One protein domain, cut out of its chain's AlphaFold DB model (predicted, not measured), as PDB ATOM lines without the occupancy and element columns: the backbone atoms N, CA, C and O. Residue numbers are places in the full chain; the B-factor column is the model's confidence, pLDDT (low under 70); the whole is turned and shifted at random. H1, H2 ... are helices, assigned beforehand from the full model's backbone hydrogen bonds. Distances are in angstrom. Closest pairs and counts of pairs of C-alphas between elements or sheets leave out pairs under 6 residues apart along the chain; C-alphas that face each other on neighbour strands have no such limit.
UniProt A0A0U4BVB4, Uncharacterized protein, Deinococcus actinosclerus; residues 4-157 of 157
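AT A GLANCE: This is residues 4 to 157 of the 157 residues of an uncharacterized protein of Deinococcus actinosclerus (UniProt A0A0U4BVB4). Four long helices make an elongated body, with H6 in the middle between H3 and H4 and with H1 crossing H3 and H6 slantwise. The short helices H2 and H5 lie at one end; at the other end residues 80 to 86, of which 84 to 86 belong to H4, stick out. The printed part has 154 residues and six named helices, H1 to H6, no named strand, and is all helix. It is compact, with a radius of gyration of the C-alphas of 17.2 A and spans of 53 by 33 by 24 A.

IN THESE COORDINATES: H1, residues 4 to 36, begins at C-alpha 4 (-7.940, -24.986, -37.399) and is 46.5 A long. H2 is residues 43 to 48. H3, residues 53 to 74, is 30.4 A long, with a kink of 26 degrees near residue 68. H4, residues 84 to 116, is 47.5 A long, with a kink of 25 degrees near residue 109. H5 is residues 121 to 131. H6, residues 135 to 156, is 31.6 A long and ends at C-alpha 156 (-3.753, -10.303, -32.789).

HOW THE PARTS SIT: H1, H3 and H6 form a bundle, three helices grouped together. The hub, H6, touches H3 at a shallow tilt of 6 degrees, the same way, closest at the C-alphas of Gly 56 and Ala 136, 4.0 A. H6 touches H4 at 31 degrees, a shallow tilt, opposite ways, closest at the C-alphas of Thr 98 and Pro 148, 5.1 A. Residues 13 to 21 of H1 touch H6, closest at the C-alphas of Asn 17 and Pro 148, 6.0 A. H1 touches H3 at a steep tilt of 41 degrees, opposite ways, closest at the C-alphas of Thr 24 and Ser 63, 5.3 A. H5 touches H4, about perpendicular at 85 degrees, closest at the C-alphas of Gly 111 and Val 121, 5.3 A. H2 touches H3 only at the corner, closest at the C-alphas of Ile 47 and Ile 55, 7.1 A. Every O i to N i+4 pair is within hydrogen-bond range in H2, H4 and H5; in H1 28 of 29 are, in H3 16 of 18, in H6 17 of 18.

THE WHOLE: The C-alphas of Glu 49 and Gly 81, the two farthest apart, are 53.8 A apart. The printed part has no cut and no long link. Mean pLDDT of the printed part is 83.9; 21 residues are under 70, among them 71 to 82 and 154 to 157.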
ATOM      1  N   THR A   4      -8.049 -25.623 -36.084       68.75
ATOM      2  CA  THR A   4      -7.940 -24.986 -37.399       68.75
ATOM      3  C   THR A   4      -7.688 -23.483 -37.294       68.75
ATOM      4  O   THR A   4      -6.759 -22.997 -37.936       68.75
ATOM      5  N   ASP A   5      -8.407 -22.767 -36.424       69.44
ATOM      6  CA  ASP A   5      -8.196 -21.323 -36.216       69.44
ATOM      7  C   ASP A   5      -6.781 -21.045 -35.691       69.44
ATOM      8  O   ASP A   5      -6.086 -20.141 -36.159       69.44
ATOM      9  N   LEU A   6      -6.306 -21.889 -34.771       70.38
ATOM     10  CA  LEU A   6      -4.974 -21.767 -34.184       70.38
ATOM     11  C   LEU A   6      -3.874 -22.004 -35.230       70.38
ATOM     12  O   LEU A   6      -2.934 -21.215 -35.323       70.38
ATOM     13  N   LEU A   7      -4.007 -23.044 -36.060       77.62
ATOM     14  CA  LEU A   7      -3.055 -23.316 -37.139       77.62
ATOM     15  C   LEU A   7      -3.004 -22.167 -38.152       77.62
ATOM     16  O   LEU A   7      -1.915 -21.733 -38.525       77.62
ATOM     17  N   THR A   8      -4.160 -21.649 -38.576       78.06
ATOM     18  CA  THR A   8      -4.198 -20.512 -39.509       78.06
ATOM     19  C   THR A   8      -3.555 -19.256 -38.923       78.06
ATOM     20  O   THR A   8      -2.807 -18.577 -39.626       78.06
ATOM     21  N   THR A   9      -3.751 -18.999 -37.627       74.75
ATOM     22  CA  THR A   9      -3.121 -17.876 -36.917       74.75
ATOM     23  C   THR A   9      -1.601 -18.027 -36.913       74.75
ATOM     24  O   THR A   9      -0.895 -17.123 -37.345       74.75
ATOM     25  N   LEU A  10      -1.081 -19.198 -36.528       76.75
ATOM     26  CA  LEU A  10       0.366 -19.445 -36.499       76.75
ATOM     27  C   LEU A  10       1.024 -19.310 -37.877       76.75
ATOM     28  O   LEU A  10       2.113 -18.750 -37.990       76.75
ATOM     29  N   VAL A  11       0.378 -19.819 -38.930       81.38
ATOM     30  CA  VAL A  11       0.889 -19.699 -40.305       81.38
ATOM     31  C   VAL A  11       0.886 -18.239 -40.762       81.38
ATOM     32  O   VAL A  11       1.842 -17.802 -41.401       81.38
ATOM     33  N   THR A  12      -0.152 -17.480 -40.407       81.06
ATOM     34  CA  THR A  12      -0.269 -16.052 -40.735       81.06
ATOM     35  C   THR A  12       0.809 -15.233 -40.028       81.06
ATOM     36  O   THR A  12       1.504 -14.449 -40.671       81.06
ATOM     37  N   GLU A  13       1.022 -15.484 -38.736       79.94
ATOM     38  CA  GLU A  13       2.079 -14.857 -37.939       79.94
ATOM     39  C   GLU A  13       3.465 -15.131 -38.515       79.94
ATOM     40  O   GLU A  13       4.256 -14.212 -38.736       79.94
ATOM     41  N   LEU A  14       3.757 -16.398 -38.820       83.62
ATOM     42  CA  LEU A  14       5.028 -16.785 -39.421       83.62
ATOM     43  C   LEU A  14       5.222 -16.113 -40.788       83.62
ATOM     44  O   LEU A  14       6.301 -15.597 -41.075       83.62
ATOM     45  N   GLY A  15       4.173 -16.093 -41.615       84.56
ATOM     46  CA  GLY A  15       4.182 -15.464 -42.931       84.56
ATOM     47  C   GLY A  15       4.522 -13.978 -42.862       84.56
ATOM     48  O   GLY A  15       5.429 -13.529 -43.564       84.56
ATOM     49  N   TRP A  16       3.866 -13.226 -41.975       83.19
ATOM     50  CA  TRP A  16       4.118 -11.793 -41.817       83.19
ATOM     51  C   TRP A  16       5.479 -11.483 -41.204       83.19
ATOM     52  O   TRP A  16       6.173 -10.585 -41.677       83.19
ATOM     53  N   ASN A  17       5.912 -12.258 -40.211       86.06
ATOM     54  CA  ASN A  17       7.243 -12.099 -39.633       86.06
ATOM     55  C   ASN A  17       8.342 -12.325 -40.676       86.06
ATOM     56  O   ASN A  17       9.270 -11.524 -40.782       86.06
ATOM     57  N   LEU A  18       8.209 -13.358 -41.512       86.44
ATOM     58  CA  LEU A  18       9.121 -13.593 -42.632       86.44
ATOM     59  C   LEU A  18       9.035 -12.485 -43.688       86.44
ATOM     60  O   LEU A  18      10.071 -12.060 -44.205       86.44
ATOM     61  N   ALA A  19       7.833 -11.983 -43.976       85.31
ATOM     62  CA  ALA A  19       7.619 -10.876 -44.903       85.31
ATOM     63  C   ALA A  19       8.247  -9.558 -44.423       85.31
ATOM     64  O   ALA A  19       8.576  -8.723 -45.257       85.31
ATOM     65  N   VAL A  20       8.463  -9.374 -43.116       86.00
ATOM     66  CA  VAL A  20       9.207  -8.229 -42.562       86.00
ATOM     67  C   VAL A  20      10.706  -8.529 -42.476       86.00
ATOM     68  O   VAL A  20      11.531  -7.704 -42.884       86.00
ATOM     69  N   TRP A  21      11.096  -9.709 -41.984       88.00
ATOM     70  CA  TRP A  21      12.502 -10.081 -41.807       88.00
ATOM     71  C   TRP A  21      13.270 -10.186 -43.120       88.00
ATOM     72  O   TRP A  21      14.415  -9.737 -43.184       88.00
ATOM     73  N   LEU A  22      12.671 -10.746 -44.172       89.56
ATOM     74  CA  LEU A  22      13.373 -10.946 -45.438       89.56
ATOM     75  C   LEU A  22      13.738  -9.611 -46.117       89.56
ATOM     76  O   LEU A  22      14.923  -9.413 -46.403       89.56
ATOM     77  N   PRO A  23      12.812  -8.651 -46.323       88.56
ATOM     78  CA  PRO A  23      13.171  -7.322 -46.815       88.56
ATOM     79  C   PRO A  23      14.128  -6.594 -45.877       88.56
ATOM     80  O   PRO A  23      15.066  -5.958 -46.354       88.56
ATOM     81  N   THR A  24      13.948  -6.735 -44.558       91.12
ATOM     82  CA  THR A  24      14.859  -6.143 -43.572       91.12
ATOM     83  C   THR A  24      16.290  -6.602 -43.804       91.12
ATOM     84  O   THR A  24      17.193  -5.773 -43.901       91.12
ATOM     85  N   LEU A  25      16.502  -7.910 -43.944       91.62
ATOM     86  CA  LEU A  25      17.814  -8.485 -44.198       91.62
ATOM     87  C   LEU A  25      18.385  -7.984 -45.530       91.62
ATOM     88  O   LEU A  25      19.506  -7.485 -45.565       91.62
ATOM     89  N   LEU A  26      17.611  -8.058 -46.615       93.19
ATOM     90  CA  LEU A  26      18.073  -7.673 -47.952       93.19
ATOM     91  C   LEU A  26      18.454  -6.190 -48.039       93.19
ATOM     92  O   LEU A  26      19.534  -5.862 -48.536       93.19
ATOM     93  N   ILE A  27      17.602  -5.298 -47.532       93.44
ATOM     94  CA  ILE A  27      17.851  -3.854 -47.549       93.44
ATOM     95  C   ILE A  27      18.991  -3.483 -46.607       93.44
ATOM     96  O   ILE A  27      19.829  -2.666 -46.983       93.44
ATOM     97  N   SER A  28      19.086  -4.110 -45.431       93.44
ATOM     98  CA  SER A  28      20.208  -3.869 -44.517       93.44
ATOM     99  C   SER A  28      21.535  -4.243 -45.169       93.44
ATOM    100  O   SER A  28      22.463  -3.439 -45.169       93.44
ATOM    101  N   LEU A  29      21.622  -5.418 -45.804       94.38
ATOM    102  CA  LEU A  29      22.833  -5.848 -46.510       94.38
ATOM    103  C   LEU A  29      23.176  -4.926 -47.686       94.38
ATOM    104  O   LEU A  29      24.347  -4.600 -47.888       94.38
ATOM    105  N   LEU A  30      22.170  -4.490 -48.452       93.75
ATOM    106  CA  LEU A  30      22.356  -3.526 -49.535       93.75
ATOM    107  C   LEU A  30      22.910  -2.203 -48.996       93.75
ATOM    108  O   LEU A  30      23.888  -1.689 -49.535       93.75
ATOM    109  N   PHE A  31      22.311  -1.673 -47.929       93.50
ATOM    110  CA  PHE A  31      22.706  -0.412 -47.314       93.50
ATOM    111  C   PHE A  31      24.119  -0.491 -46.736       93.50
ATOM    112  O   PHE A  31      24.950   0.360 -47.036       93.50
ATOM    113  N   ILE A  32      24.427  -1.539 -45.970       94.00
ATOM    114  CA  ILE A  32      25.761  -1.764 -45.399       94.00
ATOM    115  C   ILE A  32      26.811  -1.810 -46.514       94.00
ATOM    116  O   ILE A  32      27.839  -1.144 -46.428       94.00
ATOM    117  N   ARG A  33      26.527  -2.519 -47.611       94.19
ATOM    118  CA  ARG A  33      27.438  -2.580 -48.755       94.19
ATOM    119  C   ARG A  33      27.590  -1.234 -49.462       94.19
ATOM    120  O   ARG A  33      28.702  -0.869 -49.828       94.19
ATOM    121  N   ALA A  34      26.485  -0.543 -49.730       92.81
ATOM    122  CA  ALA A  34      26.477   0.665 -50.551       92.81
ATOM    123  C   ALA A  34      26.989   1.900 -49.800       92.81
ATOM    124  O   ALA A  34      27.636   2.750 -50.404       92.81
ATOM    125  N   VAL A  35      26.695   1.997 -48.503       93.88
ATOM    126  CA  VAL A  35      26.956   3.188 -47.683       93.88
ATOM    127  C   VAL A  35      28.163   2.990 -46.776       93.88
ATOM    128  O   VAL A  35      29.007   3.875 -46.697       93.88
ATOM    129  N   LEU A  36      28.273   1.835 -46.114       90.19
ATOM    130  CA  LEU A  36      29.393   1.553 -45.208       90.19
ATOM    131  C   LEU A  36      30.580   0.896 -45.929       90.19
ATOM    132  O   LEU A  36      31.653   0.775 -45.353       90.19
ATOM    133  N   GLY A  37      30.402   0.460 -47.182       92.06
ATOM    134  CA  GLY A  37      31.456  -0.170 -47.981       92.06
ATOM    135  C   GLY A  37      31.841  -1.584 -47.531       92.06
ATOM    136  O   GLY A  37      32.742  -2.183 -48.117       92.06
ATOM    137  N   VAL A  38      31.149  -2.141 -46.533       92.38
ATOM    138  CA  VAL A  38      31.460  -3.449 -45.948       92.38
ATOM    139  C   VAL A  38      30.932  -4.562 -46.847       92.38
ATOM    140  O   VAL A  38      29.757  -4.594 -47.229       92.38
ATOM    141  N   ARG A  39      31.794  -5.521 -47.195       91.19
ATOM    142  CA  ARG A  39      31.376  -6.685 -47.983       91.19
ATOM    143  C   ARG A  39      30.657  -7.689 -47.090       91.19
ATOM    144  O   ARG A  39      31.033  -7.909 -45.947       91.19
ATOM    145  N   VAL A  40      29.699  -8.425 -47.656       86.31
ATOM    146  CA  VAL A  40      28.957  -9.477 -46.926       86.31
ATOM    147  C   VAL A  40      29.893 -10.518 -46.289       86.31
ATOM    148  O   VAL A  40      29.595 -11.042 -45.224       86.31
ATOM    149  N   ARG A  41      31.045 -10.793 -46.918       88.62
ATOM    150  CA  ARG A  41      32.056 -11.728 -46.395       88.62
ATOM    151  C   ARG A  41      32.772 -11.213 -45.140       88.62
ATOM    152  O   ARG A  41      33.184 -12.024 -44.326       88.62
ATOM    153  N   GLU A  42      32.907  -9.898 -45.011       91.88
ATOM    154  CA  GLU A  42      33.576  -9.214 -43.893       91.88
ATOM    155  C   GLU A  42      32.587  -8.866 -42.775       91.88
ATOM    156  O   GLU A  42      32.998  -8.582 -41.658       91.88
ATOM    157  N   LEU A  43      31.279  -8.946 -43.045       89.81
ATOM    158  CA  LEU A  43      30.224  -8.535 -42.122       89.81
ATOM    159  C   LEU A  43      30.364  -9.165 -40.734       89.81
ATOM    160  O   LEU A  43      30.131  -8.500 -39.734       89.81
ATOM    161  N   ILE A  44      30.738 -10.442 -40.663       89.69
ATOM    162  CA  ILE A  44      30.843 -11.128 -39.373       89.69
ATOM    163  C   ILE A  44      32.090 -10.673 -38.610       89.69
ATOM    164  O   ILE A  44      31.998 -10.453 -37.413       89.69
ATOM    165  N   THR A  45      33.211 -10.451 -39.297       91.31
ATOM    166  CA  THR A  45      34.417  -9.847 -38.706       91.31
ATOM    167  C   THR A  45      34.125  -8.431 -38.203       91.31
ATOM    168  O   THR A  45      34.567  -8.044 -37.128       91.31
ATOM    169  N   GLU A  46      33.330  -7.655 -38.933       91.81
ATOM    170  CA  GLU A  46      32.912  -6.324 -38.488       91.81
ATOM    171  C   GLU A  46      31.961  -6.360 -37.281       91.81
ATOM    172  O   GLU A  46      32.010  -5.481 -36.424       91.81
ATOM    173  N   ILE A  47      31.096  -7.373 -37.193       89.69
ATOM    174  CA  ILE A  47      30.173  -7.549 -36.066       89.69
ATOM    175  C   ILE A  47      30.902  -8.077 -34.828       89.69
ATOM    176  O   ILE A  47      30.665  -7.553 -33.749       89.69
ATOM    177  N   GLU A  48      31.746  -9.102 -34.952       88.06
ATOM    178  CA  GLU A  48      32.382  -9.778 -33.808       88.06
ATOM    179  C   GLU A  48      33.693  -9.102 -33.387       88.06
ATOM    180  O   GLU A  48      33.876  -8.807 -32.215       88.06
ATOM    181  N   GLU A  49      34.596  -8.809 -34.328       88.56
ATOM    182  CA  GLU A  49      35.952  -8.341 -33.996       88.56
ATOM    183  C   GLU A  49      36.027  -6.816 -33.871       88.56
ATOM    184  O   GLU A  49      36.659  -6.295 -32.955       88.56
ATOM    185  N   HIS A  50      35.371  -6.092 -34.783       89.06
ATOM    186  CA  HIS A  50      35.363  -4.622 -34.772       89.06
ATOM    187  C   HIS A  50      34.177  -4.044 -33.998       89.06
ATOM    188  O   HIS A  50      34.169  -2.853 -33.683       89.06
ATOM    189  N   GLN A  51      33.181  -4.884 -33.687       89.69
ATOM    190  CA  GLN A  51      31.987  -4.521 -32.921       89.69
ATOM    191  C   GLN A  51      31.286  -3.276 -33.479       89.69
ATOM    192  O   GLN A  51      30.765  -2.432 -32.741       89.69
ATOM    193  N   THR A  52      31.276  -3.148 -34.808       91.19
ATOM    194  CA  THR A  52      30.849  -1.943 -35.515       91.19
ATOM    195  C   THR A  52      29.353  -1.704 -35.303       91.19
ATOM    196  O   THR A  52      28.495  -2.221 -36.024       91.19
ATOM    197  N   ALA A  53      29.022  -0.868 -34.313       91.25
ATOM    198  CA  ALA A  53      27.649  -0.587 -33.886       91.25
ATOM    199  C   ALA A  53      26.744  -0.108 -35.033       91.25
ATOM    200  O   ALA A  53      25.549  -0.404 -35.041       91.25
ATOM    201  N   ALA A  54      27.314   0.581 -36.028       91.69
ATOM    202  CA  ALA A  54      26.597   1.043 -37.213       91.69
ATOM    203  C   ALA A  54      25.930  -0.109 -37.985       91.69
ATOM    204  O   ALA A  54      24.811   0.054 -38.461       91.69
ATOM    205  N   ILE A  55      26.564  -1.283 -38.065       92.12
ATOM    206  CA  ILE A  55      25.991  -2.452 -38.747       92.12
ATOM    207  C   ILE A  55      24.743  -2.934 -38.015       92.12
ATOM    208  O   ILE A  55      23.690  -3.102 -38.631       92.12
ATOM    209  N   GLY A  56      24.836  -3.103 -36.694       91.12
ATOM    210  CA  GLY A  56      23.688  -3.490 -35.881       91.12
ATOM    211  C   GLY A  56      22.564  -2.454 -35.939       91.12
ATOM    212  O   GLY A  56      21.398  -2.815 -36.099       91.12
ATOM    213  N   ALA A  57      22.913  -1.166 -35.890       93.06
ATOM    214  CA  ALA A  57      21.957  -0.071 -36.000       93.06
ATOM    215  C   ALA A  57      21.206  -0.087 -37.340       93.06
ATOM    216  O   ALA A  57      20.003   0.157 -37.351       93.06
ATOM    217  N   VAL A  58      21.863  -0.415 -38.460       93.69
ATOM    218  CA  VAL A  58      21.184  -0.544 -39.760       93.69
ATOM    219  C   VAL A  58      20.119  -1.639 -39.707       93.69
ATOM    220  O   VAL A  58      18.974  -1.368 -40.068       93.69
ATOM    221  N   PHE A  59      20.447  -2.833 -39.198       93.12
ATOM    222  CA  PHE A  59      19.452  -3.902 -39.038       93.12
ATOM    223  C   PHE A  59      18.278  -3.454 -38.168       93.12
ATOM    224  O   PHE A  59      17.123  -3.659 -38.542       93.12
ATOM    225  N   PHE A  60      18.561  -2.791 -37.047       93.56
ATOM    226  CA  PHE A  60      17.538  -2.267 -36.151       93.56
ATOM    227  C   PHE A  60      16.617  -1.250 -36.841       93.56
ATOM    228  O   PHE A  60      15.402  -1.448 -36.873       93.56
ATOM    229  N   TRP A  61      17.168  -0.198 -37.447       93.94
ATOM    230  CA  TRP A  61      16.382   0.869 -38.072       93.94
ATOM    231  C   TRP A  61      15.584   0.397 -39.280       93.94
ATOM    232  O   TRP A  61      14.422   0.777 -39.433       93.94
ATOM    233  N   VAL A  62      16.173  -0.457 -40.116       91.44
ATOM    234  CA  VAL A  62      15.464  -1.044 -41.254       91.44
ATOM    235  C   VAL A  62      14.328  -1.941 -40.752       91.44
ATOM    236  O   VAL A  62      13.211  -1.832 -41.259       91.44
ATOM    237  N   SER A  63      14.572  -2.758 -39.718       91.75
ATOM    238  CA  SER A  63      13.535  -3.606 -39.119       91.75
ATOM    239  C   SER A  63      12.378  -2.788 -38.554       91.75
ATOM    240  O   SER A  63      11.221  -3.118 -38.801       91.75
ATOM    241  N   LEU A  64      12.674  -1.680 -37.868       89.81
ATOM    242  CA  LEU A  64      11.675  -0.769 -37.325       89.81
ATOM    243  C   LEU A  64      10.864  -0.123 -38.448       89.81
ATOM    244  O   LEU A  64       9.637  -0.130 -38.401       89.81
ATOM    245  N   GLY A  65      11.540   0.384 -39.481       87.94
ATOM    246  CA  GLY A  65      10.897   1.007 -40.635       87.94
ATOM    247  C   GLY A  65       9.928   0.062 -41.344       87.94
ATOM    248  O   GLY A  65       8.772   0.423 -41.558       87.94
ATOM    249  N   PHE A  66      10.361  -1.164 -41.654       85.38
ATOM    250  CA  PHE A  66       9.485  -2.161 -42.272       85.38
ATOM    251  C   PHE A  66       8.370  -2.611 -41.339       85.38
ATOM    252  O   PHE A  66       7.234  -2.699 -41.787       85.38
ATOM    253  N   SER A  67       8.658  -2.834 -40.057       84.56
ATOM    254  CA  SER A  67       7.633  -3.220 -39.083       84.56
ATOM    255  C   SER A  67       6.522  -2.174 -39.005       84.56
ATOM    256  O   SER A  67       5.355  -2.538 -39.035       84.56
ATOM    257  N   LEU A  68       6.858  -0.879 -38.984       82.25
ATOM    258  CA  LEU A  68       5.879   0.217 -38.966       82.25
ATOM    259  C   LEU A  68       5.162   0.427 -40.308       82.25
ATOM    260  O   LEU A  68       4.008   0.852 -40.342       82.25
ATOM    261  N   LEU A  69       5.839   0.185 -41.432       80.44
ATOM    262  CA  LEU A  69       5.237   0.327 -42.758       80.44
ATOM    263  C   LEU A  69       4.246  -0.810 -43.034       80.44
ATOM    264  O   LEU A  69       3.132  -0.565 -43.495       80.44
ATOM    265  N   LEU A  70       4.648  -2.041 -42.714       72.25
ATOM    266  CA  LEU A  70       3.833  -3.240 -42.881       72.25
ATOM    267  C   LEU A  70       2.769  -3.362 -41.791       72.25
ATOM    268  O   LEU A  70       1.717  -3.929 -42.066       72.25
ATOM    269  N   SER A  71       2.948  -2.771 -40.605       67.88
ATOM    270  CA  SER A  71       1.906  -2.800 -39.571       67.88
ATOM    271  C   SER A  71       0.575  -2.216 -40.049       67.88
ATOM    272  O   SER A  71      -0.480  -2.770 -39.760       67.88
ATOM    273  N   ARG A  72       0.609  -1.163 -40.878       61.44
ATOM    274  CA  ARG A  72      -0.597  -0.590 -41.502       61.44
ATOM    275  C   ARG A  72      -1.281  -1.527 -42.495       61.44
ATOM    276  O   ARG A  72      -2.474  -1.386 -42.724       61.44
ATOM    277  N   THR A  73      -0.527  -2.434 -43.111       61.00
ATOM    278  CA  THR A  73      -1.064  -3.444 -44.036       61.00
ATOM    279  C   THR A  73      -1.519  -4.713 -43.322       61.00
ATOM    280  O   THR A  73      -2.343  -5.445 -43.858       61.00
ATOM    281  N   ILE A  74      -0.978  -4.957 -42.127       60.91
ATOM    282  CA  ILE A  74      -1.302  -6.090 -41.260       60.91
ATOM    283  C   ILE A  74      -2.585  -5.816 -40.467       60.91
ATOM    284  O   ILE A  74      -3.350  -6.746 -40.238       60.91
ATOM    285  N   ALA A  75      -2.835  -4.555 -40.097       54.53
ATOM    286  CA  ALA A  75      -4.010  -4.147 -39.337       54.53
ATOM    287  C   ALA A  75      -5.314  -4.462 -40.094       54.53
ATOM    288  O   ALA A  75      -5.805  -3.664 -40.895       54.53
ATOM    289  N   SER A  76      -5.901  -5.621 -39.803       49.84
ATOM    290  CA  SER A  76      -7.343  -5.791 -39.916       49.84
ATOM    291  C   SER A  76      -7.938  -5.173 -38.653       49.84
ATOM    292  O   SER A  76      -7.515  -5.555 -37.564       49.84
ATOM    293  N   PRO A  77      -8.880  -4.218 -38.746       46.69
ATOM    294  CA  PRO A  77      -9.522  -3.679 -37.556       46.69
ATOM    295  C   PRO A  77     -10.126  -4.839 -36.759       46.69
ATOM    296  O   PRO A  77     -10.810  -5.697 -37.329       46.69
ATOM    297  N   VAL A  78      -9.834  -4.874 -35.456       51.66
ATOM    298  CA  VAL A  78     -10.508  -5.743 -34.487       51.66
ATOM    299  C   VAL A  78     -12.012  -5.675 -34.752       51.66
ATOM    300  O   VAL A  78     -12.525  -4.575 -34.972       51.66
ATOM    301  N   PRO A  79     -12.739  -6.804 -34.745       54.19
ATOM    302  CA  PRO A  79     -14.188  -6.757 -34.820       54.19
ATOM    303  C   PRO A  79     -14.709  -5.896 -33.665       54.19
ATOM    304  O   PRO A  79     -14.523  -6.242 -32.495       54.19
ATOM    305  N   ASP A  80     -15.330  -4.761 -33.985       57.53
ATOM    306  CA  ASP A  80     -15.953  -3.894 -32.989       57.53
ATOM    307  C   ASP A  80     -16.921  -4.725 -32.122       57.53
ATOM    308  O   ASP A  80     -17.863  -5.331 -32.637       57.53
ATOM    309  N   GLY A  81     -16.687  -4.763 -30.802       60.84
ATOM    310  CA  GLY A  81     -17.594  -5.398 -29.831       60.84
ATOM    311  C   GLY A  81     -17.036  -6.538 -28.963       60.84
ATOM    312  O   GLY A  81     -17.817  -7.164 -28.247       60.84
ATOM    313  N   GLY A  82     -15.726  -6.815 -28.987       66.25
ATOM    314  CA  GLY A  82     -15.094  -7.835 -28.130       66.25
ATOM    315  C   GLY A  82     -15.093  -7.506 -26.624       66.25
ATOM    316  O   GLY A  82     -15.165  -6.348 -26.210       66.25
ATOM    317  N   THR A  83     -14.990  -8.535 -25.775       77.75
ATOM    318  CA  THR A  83     -14.901  -8.365 -24.306       77.75
ATOM    319  C   THR A  83     -13.455  -8.173 -23.828       77.75
ATOM    320  O   THR A  83     -12.515  -8.649 -24.461       77.75
ATOM    321  N   TRP A  84     -13.244  -7.554 -22.658       73.38
ATOM    322  CA  TRP A  84     -11.901  -7.416 -22.060       73.38
ATOM    323  C   TRP A  84     -11.178  -8.758 -21.875       73.38
ATOM    324  O   TRP A  84      -9.973  -8.848 -22.096       73.38
ATOM    325  N   THR A  85     -11.902  -9.817 -21.505       73.19
ATOM    326  CA  THR A  85     -11.344 -11.169 -21.338       73.19
ATOM    327  C   THR A  85     -10.777 -11.719 -22.644       73.19
ATOM    328  O   THR A  85      -9.728 -12.364 -22.654       73.19
ATOM    329  N   GLU A  86     -11.452 -11.443 -23.755       68.31
ATOM    330  CA  GLU A  86     -11.006 -11.835 -25.087       68.31
ATOM    331  C   GLU A  86      -9.735 -11.076 -25.483       68.31
ATOM    332  O   GLU A  86      -8.755 -11.705 -25.873       68.31
ATOM    333  N   ALA A  87      -9.689  -9.759 -25.248       67.25
ATOM    334  CA  ALA A  87      -8.493  -8.947 -25.483       67.25
ATOM    335  C   ALA A  87      -7.273  -9.439 -24.678       67.25
ATOM    336  O   ALA A  87      -6.176  -9.562 -25.220       67.25
ATOM    337  N   PHE A  88      -7.451  -9.793 -23.397       71.81
ATOM    338  CA  PHE A  88      -6.364 -10.357 -22.583       71.81
ATOM    339  C   PHE A  88      -5.914 -11.740 -23.061       71.81
ATOM    340  O   PHE A  88      -4.728 -12.064 -22.975       71.81
ATOM    341  N   THR A  89      -6.837 -12.550 -23.578       73.25
ATOM    342  CA  THR A  89      -6.509 -13.870 -24.130       73.25
ATOM    343  C   THR A  89      -5.676 -13.725 -25.403       73.25
ATOM    344  O   THR A  89      -4.647 -14.388 -25.535       73.25
ATOM    345  N   TRP A  90      -6.056 -12.810 -26.299       69.12
ATOM    346  CA  TRP A  90      -5.289 -12.499 -27.507       69.12
ATOM    347  C   TRP A  90      -3.921 -11.905 -27.198       69.12
ATOM    348  O   TRP A  90      -2.927 -12.361 -27.756       69.12
ATOM    349  N   LEU A  91      -3.836 -10.994 -26.227       71.00
ATOM    350  CA  LEU A  91      -2.557 -10.469 -25.756       71.00
ATOM    351  C   LEU A  91      -1.638 -11.584 -25.227       71.00
ATOM    352  O   LEU A  91      -0.447 -11.599 -25.532       71.00
ATOM    353  N   ALA A  92      -2.165 -12.537 -24.453       76.38
ATOM    354  CA  ALA A  92      -1.370 -13.656 -23.946       76.38
ATOM    355  C   ALA A  92      -0.835 -14.543 -25.084       76.38
ATOM    356  O   ALA A  92       0.342 -14.911 -25.077       76.38
ATOM    357  N   VAL A  93      -1.670 -14.842 -26.087       75.50
ATOM    358  CA  VAL A  93      -1.249 -15.563 -27.301       75.50
ATOM    359  C   VAL A  93      -0.165 -14.777 -28.037       75.50
ATOM    360  O   VAL A  93       0.865 -15.351 -28.392       75.50
ATOM    361  N   ALA A  94      -0.345 -13.464 -28.184       72.81
ATOM    362  CA  ALA A  94       0.598 -12.591 -28.863       72.81
ATOM    363  C   ALA A  94       1.984 -12.606 -28.205       72.81
ATOM    364  O   ALA A  94       3.014 -12.741 -28.868       72.81
ATOM    365  N   VAL A  95       2.023 -12.532 -26.873       79.25
ATOM    366  CA  VAL A  95       3.271 -12.602 -26.104       79.25
ATOM    367  C   VAL A  95       3.960 -13.953 -26.305       79.25
ATOM    368  O   VAL A  95       5.168 -13.991 -26.544       79.25
ATOM    369  N   ILE A  96       3.218 -15.063 -26.253       83.31
ATOM    370  CA  ILE A  96       3.783 -16.410 -26.432       83.31
ATOM    371  C   ILE A  96       4.374 -16.572 -27.837       83.31
ATOM    372  O   ILE A  96       5.509 -17.034 -27.973       83.31
ATOM    373  N   VAL A  97       3.636 -16.167 -28.873       79.56
ATOM    374  CA  VAL A  97       4.097 -16.232 -30.268       79.56
ATOM    375  C   VAL A  97       5.324 -15.344 -30.468       79.56
ATOM    376  O   VAL A  97       6.321 -15.798 -31.032       79.56
ATOM    377  N   THR A  98       5.308 -14.125 -29.922       83.62
ATOM    378  CA  THR A  98       6.444 -13.199 -29.996       83.62
ATOM    379  C   THR A  98       7.697 -13.801 -29.371       83.62
ATOM    380  O   THR A  98       8.759 -13.801 -29.991       83.62
ATOM    381  N   LEU A  99       7.590 -14.356 -28.159       88.50
ATOM    382  CA  LEU A  99       8.720 -14.974 -27.463       88.50
ATOM    383  C   LEU A  99       9.243 -16.210 -28.197       88.50
ATOM    384  O   LEU A  99      10.458 -16.420 -28.249       88.50
ATOM    385  N   LEU A 100       8.353 -17.010 -28.784       89.12
ATOM    386  CA  LEU A 100       8.733 -18.169 -29.585       89.12
ATOM    387  C   LEU A 100       9.533 -17.740 -30.821       89.12
ATOM    388  O   LEU A 100      10.640 -18.235 -31.034       89.12
ATOM    389  N   LEU A 101       9.008 -16.795 -31.603       86.88
ATOM    390  CA  LEU A 101       9.665 -16.290 -32.810       86.88
ATOM    391  C   LEU A 101      10.984 -15.589 -32.487       86.88
ATOM    392  O   LEU A 101      11.988 -15.844 -33.151       86.88
ATOM    393  N   PHE A 102      11.013 -14.779 -31.428       90.50
ATOM    394  CA  PHE A 102      12.239 -14.168 -30.926       90.50
ATOM    395  C   PHE A 102      13.288 -15.227 -30.576       90.50
ATOM    396  O   PHE A 102      14.428 -15.144 -31.031       90.50
ATOM    397  N   THR A 103      12.903 -16.266 -29.829       90.56
ATOM    398  CA  THR A 103      13.812 -17.357 -29.449       90.56
ATOM    399  C   THR A 103      14.352 -18.081 -30.680       90.56
ATOM    400  O   THR A 103      15.552 -18.341 -30.762       90.56
ATOM    401  N   LEU A 104      13.501 -18.367 -31.668       90.38
ATOM    402  CA  LEU A 104      13.922 -18.979 -32.929       90.38
ATOM    403  C   LEU A 104      14.885 -18.077 -33.709       90.38
ATOM    404  O   LEU A 104      15.902 -18.564 -34.202       90.38
ATOM    405  N   GLY A 105      14.614 -16.772 -33.774       88.31
ATOM    406  CA  GLY A 105      15.499 -15.788 -34.394       88.31
ATOM    407  C   GLY A 105      16.864 -15.722 -33.707       88.31
ATOM    408  O   GLY A 105      17.899 -15.762 -34.374       88.31
ATOM    409  N   VAL A 106      16.884 -15.713 -32.371       91.56
ATOM    410  CA  VAL A 106      18.123 -15.767 -31.582       91.56
ATOM    411  C   VAL A 106      18.888 -17.056 -31.867       91.56
ATOM    412  O   VAL A 106      20.083 -17.006 -32.139       91.56
ATOM    413  N   LEU A 107      18.225 -18.213 -31.867       92.25
ATOM    414  CA  LEU A 107      18.873 -19.488 -32.180       92.25
ATOM    415  C   LEU A 107      19.409 -19.535 -33.616       92.25
ATOM    416  O   LEU A 107      20.472 -20.107 -33.844       92.25
ATOM    417  N   ALA A 108      18.718 -18.926 -34.578       89.00
ATOM    418  CA  ALA A 108      19.176 -18.860 -35.961       89.00
ATOM    419  C   ALA A 108      20.414 -17.960 -36.106       89.00
ATOM    420  O   ALA A 108      21.420 -18.375 -36.682       89.00
ATOM    421  N   VAL A 109      20.378 -16.747 -35.554       90.44
ATOM    422  CA  VAL A 109      21.471 -15.774 -35.696       90.44
ATOM    423  C   VAL A 109      22.608 -16.078 -34.723       90.44
ATOM    424  O   VAL A 109      23.706 -16.433 -35.135       90.44
ATOM    425  N   PHE A 110      22.353 -16.027 -33.420       91.81
ATOM    426  CA  PHE A 110      23.390 -16.247 -32.410       91.81
ATOM    427  C   PHE A 110      23.835 -17.704 -32.354       91.81
ATOM    428  O   PHE A 110      24.984 -17.975 -32.028       91.81
ATOM    429  N   GLY A 111      22.970 -18.662 -32.699       90.00
ATOM    430  CA  GLY A 111      23.383 -20.062 -32.775       90.00
ATOM    431  C   GLY A 111      24.311 -20.362 -33.946       90.00
ATOM    432  O   GLY A 111      25.215 -21.184 -33.795       90.00
ATOM    433  N   THR A 112      24.151 -19.693 -35.094       89.94
ATOM    434  CA  THR A 112      25.107 -19.845 -36.203       89.94
ATOM    435  C   THR A 112      26.453 -19.215 -35.865       89.94
ATOM    436  O   THR A 112      27.479 -19.848 -36.106       89.94
ATOM    437  N   LEU A 113      26.457 -18.042 -35.234       90.06
ATOM    438  CA  LEU A 113      27.679 -17.373 -34.779       90.06
ATOM    439  C   LEU A 113      28.397 -18.158 -33.667       90.06
ATOM    440  O   LEU A 113      29.570 -18.500 -33.808       90.06
ATOM    441  N   ALA A 114      27.676 -18.590 -32.629       89.25
ATOM    442  CA  ALA A 114      28.236 -19.382 -31.531       89.25
ATOM    443  C   ALA A 114      28.877 -20.695 -32.013       89.25
ATOM    444  O   ALA A 114      29.958 -21.068 -31.557       89.25
ATOM    445  N   ARG A 115      28.254 -21.377 -32.989       88.62
ATOM    446  CA  ARG A 115      28.818 -22.594 -33.599       88.62
ATOM    447  C   ARG A 115      30.148 -22.338 -34.303       88.62
ATOM    448  O   ARG A 115      30.996 -23.225 -34.282       88.62
ATOM    449  N   ARG A 116      30.355 -21.160 -34.902       86.81
ATOM    450  CA  ARG A 116      31.640 -20.802 -35.530       86.81
ATOM    451  C   ARG A 116      32.757 -20.644 -34.507       86.81
ATOM    452  O   ARG A 116      33.889 -20.995 -34.808       86.81
ATOM    453  N   GLN A 117      32.416 -20.169 -33.313       86.56
ATOM    454  CA  GLN A 117      33.343 -20.004 -32.194       86.56
ATOM    455  C   GLN A 117      33.501 -21.287 -31.352       86.56
ATOM    456  O   GLN A 117      34.293 -21.322 -30.417       86.56
ATOM    457  N   GLY A 118      32.765 -22.362 -31.666       89.25
ATOM    458  CA  GLY A 118      32.812 -23.621 -30.913       89.25
ATOM    459  C   GLY A 118      32.172 -23.540 -29.521       89.25
ATOM    460  O   GLY A 118      32.449 -24.380 -28.664       89.25
ATOM    461  N   GLU A 119      31.311 -22.551 -29.281       91.81
ATOM    462  CA  GLU A 119      30.693 -22.297 -27.981       91.81
ATOM    463  C   GLU A 119      29.177 -22.554 -27.983       91.81
ATOM    464  O   GLU A 119      28.510 -22.606 -29.016       91.81
ATOM    465  N   GLY A 120      28.598 -22.709 -26.788       91.12
ATOM    466  CA  GLY A 120      27.144 -22.745 -26.622       91.12
ATOM    467  C   GLY A 120      26.526 -21.348 -26.740       91.12
ATOM    468  O   GLY A 120      27.099 -20.381 -26.244       91.12
ATOM    469  N   VAL A 121      25.318 -21.247 -27.306       92.25
ATOM    470  CA  VAL A 121      24.626 -19.966 -27.587       92.25
ATOM    471  C   VAL A 121      24.539 -19.048 -26.365       92.25
ATOM    472  O   VAL A 121      24.825 -17.861 -26.460       92.25
ATOM    473  N   LEU A 122      24.196 -19.594 -25.193       91.62
ATOM    474  CA  LEU A 122      24.105 -18.808 -23.957       91.62
ATOM    475  C   LEU A 122      25.462 -18.271 -23.488       91.62
ATOM    476  O   LEU A 122      25.523 -17.174 -22.936       91.62
ATOM    477  N   ARG A 123      26.540 -19.042 -23.684       92.56
ATOM    478  CA  ARG A 123      27.899 -18.603 -23.345       92.56
ATOM    479  C   ARG A 123      28.343 -17.504 -24.300       92.56
ATOM    480  O   ARG A 123      28.771 -16.463 -23.821       92.56
ATOM    481  N   TYR A 124      28.119 -17.706 -25.596       93.44
ATOM    482  CA  TYR A 124      28.411 -16.726 -26.635       93.44
ATOM    483  C   TYR A 124      27.688 -15.399 -26.377       93.44
ATOM    484  O   TYR A 124      28.333 -14.368 -26.254       93.44
ATOM    485  N   ILE A 125      26.365 -15.420 -26.162       91.25
ATOM    486  CA  ILE A 125      25.598 -14.202 -25.847       91.25
ATOM    487  C   ILE A 125      26.136 -13.527 -24.584       91.25
ATOM    488  O   ILE A 125      26.256 -12.308 -24.545       91.25
ATOM    489  N   ARG A 126      26.457 -14.295 -23.535       92.50
ATOM    490  CA  ARG A 126      27.004 -13.721 -22.301       92.50
ATOM    491  C   ARG A 126      28.348 -13.038 -22.553       92.50
ATOM    492  O   ARG A 126      28.514 -11.918 -22.084       92.50
ATOM    493  N   ARG A 127      29.264 -13.692 -23.266       93.62
ATOM    494  CA  ARG A 127      30.587 -13.160 -23.604       93.62
ATOM    495  C   ARG A 127      30.448 -11.868 -24.410       93.62
ATOM    496  O   ARG A 127      30.852 -10.808 -23.945       93.62
ATOM    497  N   GLU A 128      29.734 -11.937 -25.528       92.44
ATOM    498  CA  GLU A 128      29.531 -10.814 -26.445       92.44
ATOM    499  C   GLU A 128      28.830  -9.622 -25.780       92.44
ATOM    500  O   GLU A 128      29.268  -8.483 -25.903       92.44
ATOM    501  N   MET A 129      27.747  -9.857 -25.034       89.88
ATOM    502  CA  MET A 129      26.938  -8.764 -24.484       89.88
ATOM    503  C   MET A 129      27.504  -8.184 -23.188       89.88
ATOM    504  O   MET A 129      27.348  -6.992 -22.935       89.88
ATOM    505  N   ARG A 130      28.096  -9.018 -22.324       89.75
ATOM    506  CA  ARG A 130      28.518  -8.602 -20.977       89.75
ATOM    507  C   ARG A 130      30.008  -8.324 -20.881       89.75
ATOM    508  O   ARG A 130      30.398  -7.424 -20.148       89.75
ATOM    509  N   GLU A 131      30.834  -9.148 -21.509       90.38
ATOM    510  CA  GLU A 131      32.289  -9.049 -21.373       90.38
ATOM    511  C   GLU A 131      32.826  -8.119 -22.460       90.38
ATOM    512  O   GLU A 131      33.527  -7.150 -22.172       90.38
ATOM    513  N   GLU A 132      32.385  -8.345 -23.690       89.50
ATOM    514  CA  GLU A 132      32.851  -7.637 -24.875       89.50
ATOM    515  C   GLU A 132      32.016  -6.398 -25.224       89.50
ATOM    516  O   GLU A 132      32.467  -5.567 -26.003       89.50
ATOM    517  N   HIS A 133      30.840  -6.228 -24.607       90.12
ATOM    518  CA  HIS A 133      29.945  -5.077 -24.803       90.12
ATOM    519  C   HIS A 133      29.594  -4.817 -26.279       90.12
ATOM    520  O   HIS A 133      29.448  -3.671 -26.708       90.12
ATOM    521  N   ASN A 134      29.429  -5.889 -27.056       92.06
ATOM    522  CA  ASN A 134      29.199  -5.824 -28.487       92.06
ATOM    523  C   ASN A 134      27.859  -5.138 -28.818       92.06
ATOM    524  O   ASN A 134      26.766  -5.723 -28.770       92.06
ATOM    525  N   LEU A 135      27.947  -3.857 -29.181       91.62
ATOM    526  CA  LEU A 135      26.787  -3.026 -29.500       91.62
ATOM    527  C   LEU A 135      26.106  -3.464 -30.799       91.62
ATOM    528  O   LEU A 135      24.884  -3.360 -30.912       91.62
ATOM    529  N   ALA A 136      26.864  -3.982 -31.770       91.75
ATOM    530  CA  ALA A 136      26.300  -4.458 -33.028       91.75
ATOM    531  C   ALA A 136      25.327  -5.619 -32.778       91.75
ATOM    532  O   ALA A 136      24.175  -5.576 -33.219       91.75
ATOM    533  N   LEU A 137      25.756  -6.613 -31.995       92.00
ATOM    534  CA  LEU A 137      24.907  -7.739 -31.607       92.00
ATOM    535  C   LEU A 137      23.730  -7.312 -30.724       92.00
ATOM    536  O   LEU A 137      22.632  -7.848 -30.885       92.00
ATOM    537  N   SER A 138      23.913  -6.316 -29.852       92.38
ATOM    538  CA  SER A 138      22.825  -5.740 -29.046       92.38
ATOM    539  C   SER A 138      21.700  -5.176 -29.922       92.38
ATOM    540  O   SER A 138      20.527  -5.497 -29.720       92.38
ATOM    541  N   PHE A 139      22.043  -4.395 -30.950       92.81
ATOM    542  CA  PHE A 139      21.052  -3.857 -31.885       92.81
ATOM    543  C   PHE A 139      20.403  -4.939 -32.754       92.81
ATOM    544  O   PHE A 139      19.195  -4.888 -32.989       92.81
ATOM    545  N   ILE A 140      21.167  -5.949 -33.187       92.88
ATOM    546  CA  ILE A 140      20.623  -7.098 -33.928       92.88
ATOM    547  C   ILE A 140      19.620  -7.870 -33.064       92.88
ATOM    548  O   ILE A 140      18.541  -8.218 -33.540       92.88
ATOM    549  N   MET A 141      19.920  -8.091 -31.782       93.44
ATOM    550  CA  MET A 141      18.981  -8.714 -30.846       93.44
ATOM    551  C   MET A 141      17.705  -7.880 -30.689       93.44
ATOM    552  O   MET A 141      16.607  -8.437 -30.697       93.44
ATOM    553  N   GLY A 142      17.837  -6.552 -30.627       91.50
ATOM    554  CA  GLY A 142      16.699  -5.634 -30.653       91.50
ATOM    555  C   GLY A 142      15.840  -5.796 -31.910       91.50
ATOM    556  O   GLY A 142      14.621  -5.902 -31.801       91.50
ATOM    557  N   ALA A 143      16.459  -5.896 -33.090       90.25
ATOM    558  CA  ALA A 143      15.756  -6.107 -34.358       90.25
ATOM    559  C   ALA A 143      14.982  -7.440 -34.383       90.25
ATOM    560  O   ALA A 143      13.847  -7.501 -34.859       90.25
ATOM    561  N   LEU A 144      15.574  -8.506 -33.831       90.62
ATOM    562  CA  LEU A 144      14.943  -9.827 -33.735       90.62
ATOM    563  C   LEU A 144      13.717  -9.841 -32.818       90.62
ATOM    564  O   LEU A 144      12.808 -10.629 -33.055       90.62
ATOM    565  N   PHE A 145      13.691  -9.006 -31.777       90.88
ATOM    566  CA  PHE A 145      12.539  -8.883 -30.880       90.88
ATOM    567  C   PHE A 145      11.462  -7.949 -31.440       90.88
ATOM    568  O   PHE A 145      10.270  -8.236 -31.349       90.88
ATOM    569  N   LEU A 146      11.882  -6.830 -32.029       89.31
ATOM    570  CA  LEU A 146      10.991  -5.765 -32.470       89.31
ATOM    571  C   LEU A 146       9.993  -6.237 -33.529       89.31
ATOM    572  O   LEU A 146       8.807  -5.940 -33.427       89.31
ATOM    573  N   VAL A 147      10.469  -6.971 -34.532       84.69
ATOM    574  CA  VAL A 147       9.630  -7.440 -35.641       84.69
ATOM    575  C   VAL A 147       8.470  -8.311 -35.152       84.69
ATOM    576  O   VAL A 147       7.329  -7.921 -35.397       84.69
ATOM    577  N   PRO A 148       8.694  -9.417 -34.415       83.44
ATOM    578  CA  PRO A 148       7.587 -10.214 -33.910       83.44
ATOM    579  C   PRO A 148       6.721  -9.446 -32.926       83.44
ATOM    580  O   PRO A 148       5.509  -9.602 -32.981       83.44
ATOM    581  N   ALA A 149       7.278  -8.558 -32.101       83.75
ATOM    582  CA  ALA A 149       6.459  -7.746 -31.207       83.75
ATOM    583  C   ALA A 149       5.472  -6.849 -31.976       83.75
ATOM    584  O   ALA A 149       4.292  -6.798 -31.635       83.75
ATOM    585  N   VAL A 150       5.930  -6.167 -33.032       81.50
ATOM    586  CA  VAL A 150       5.078  -5.276 -33.833       81.50
ATOM    587  C   VAL A 150       4.109  -6.065 -34.706       81.50
ATOM    588  O   VAL A 150       2.935  -5.712 -34.762       81.50
ATOM    589  N   VAL A 151       4.575  -7.119 -35.381       77.12
ATOM    590  CA  VAL A 151       3.729  -7.939 -36.259       77.12
ATOM    591  C   VAL A 151       2.635  -8.617 -35.450       77.12
ATOM    592  O   VAL A 151       1.463  -8.412 -35.748       77.12
ATOM    593  N   THR A 152       3.003  -9.333 -34.387       74.56
ATOM    594  CA  THR A 152       2.036 -10.083 -33.580       74.56
ATOM    595  C   THR A 152       1.026  -9.139 -32.936       74.56
ATOM    596  O   THR A 152      -0.159  -9.446 -32.911       74.56
ATOM    597  N   TYR A 153       1.457  -7.954 -32.478       72.00
ATOM    598  CA  TYR A 153       0.531  -6.935 -31.982       72.00
ATOM    599  C   TYR A 153      -0.540  -6.581 -33.021       72.00
ATOM    600  O   TYR A 153      -1.702  -6.592 -32.671       72.00
ATOM    601  N   HIS A 154      -0.184  -6.341 -34.286       69.75
ATOM    602  CA  HIS A 154      -1.164  -5.936 -35.309       69.75
ATOM    603  C   HIS A 154      -1.951  -7.101 -35.933       69.75
ATOM    604  O   HIS A 154      -2.955  -6.867 -36.599       69.75
ATOM    605  N   VAL A 155      -1.473  -8.343 -35.799       64.06
ATOM    606  CA  VAL A 155      -2.208  -9.538 -36.248       64.06
ATOM    607  C   VAL A 155      -3.228  -9.982 -35.194       64.06
ATOM    608  O   VAL A 155      -4.285 -10.500 -35.551       64.06
ATOM    609  N   THR A 156      -2.919  -9.809 -33.903       60.59
ATOM    610  CA  THR A 156      -3.753 -10.303 -32.789       60.59
ATOM    611  C   THR A 156      -4.622  -9.240 -32.116       60.59
ATOM    612  O   THR A 156      -5.610  -9.612 -31.479       60.59
ATOM    613  N   LEU A 157      -4.266  -7.955 -32.222       56.69
ATOM    614  CA  LEU A 157      -4.936  -6.800 -31.604       56.69
ATOM    615  C   LEU A 157      -5.161  -5.683 -32.628       56.69
ATOM    616  O   LEU A 157      -5.966  -4.791 -32.290       56.69
TER     617      LEU A 157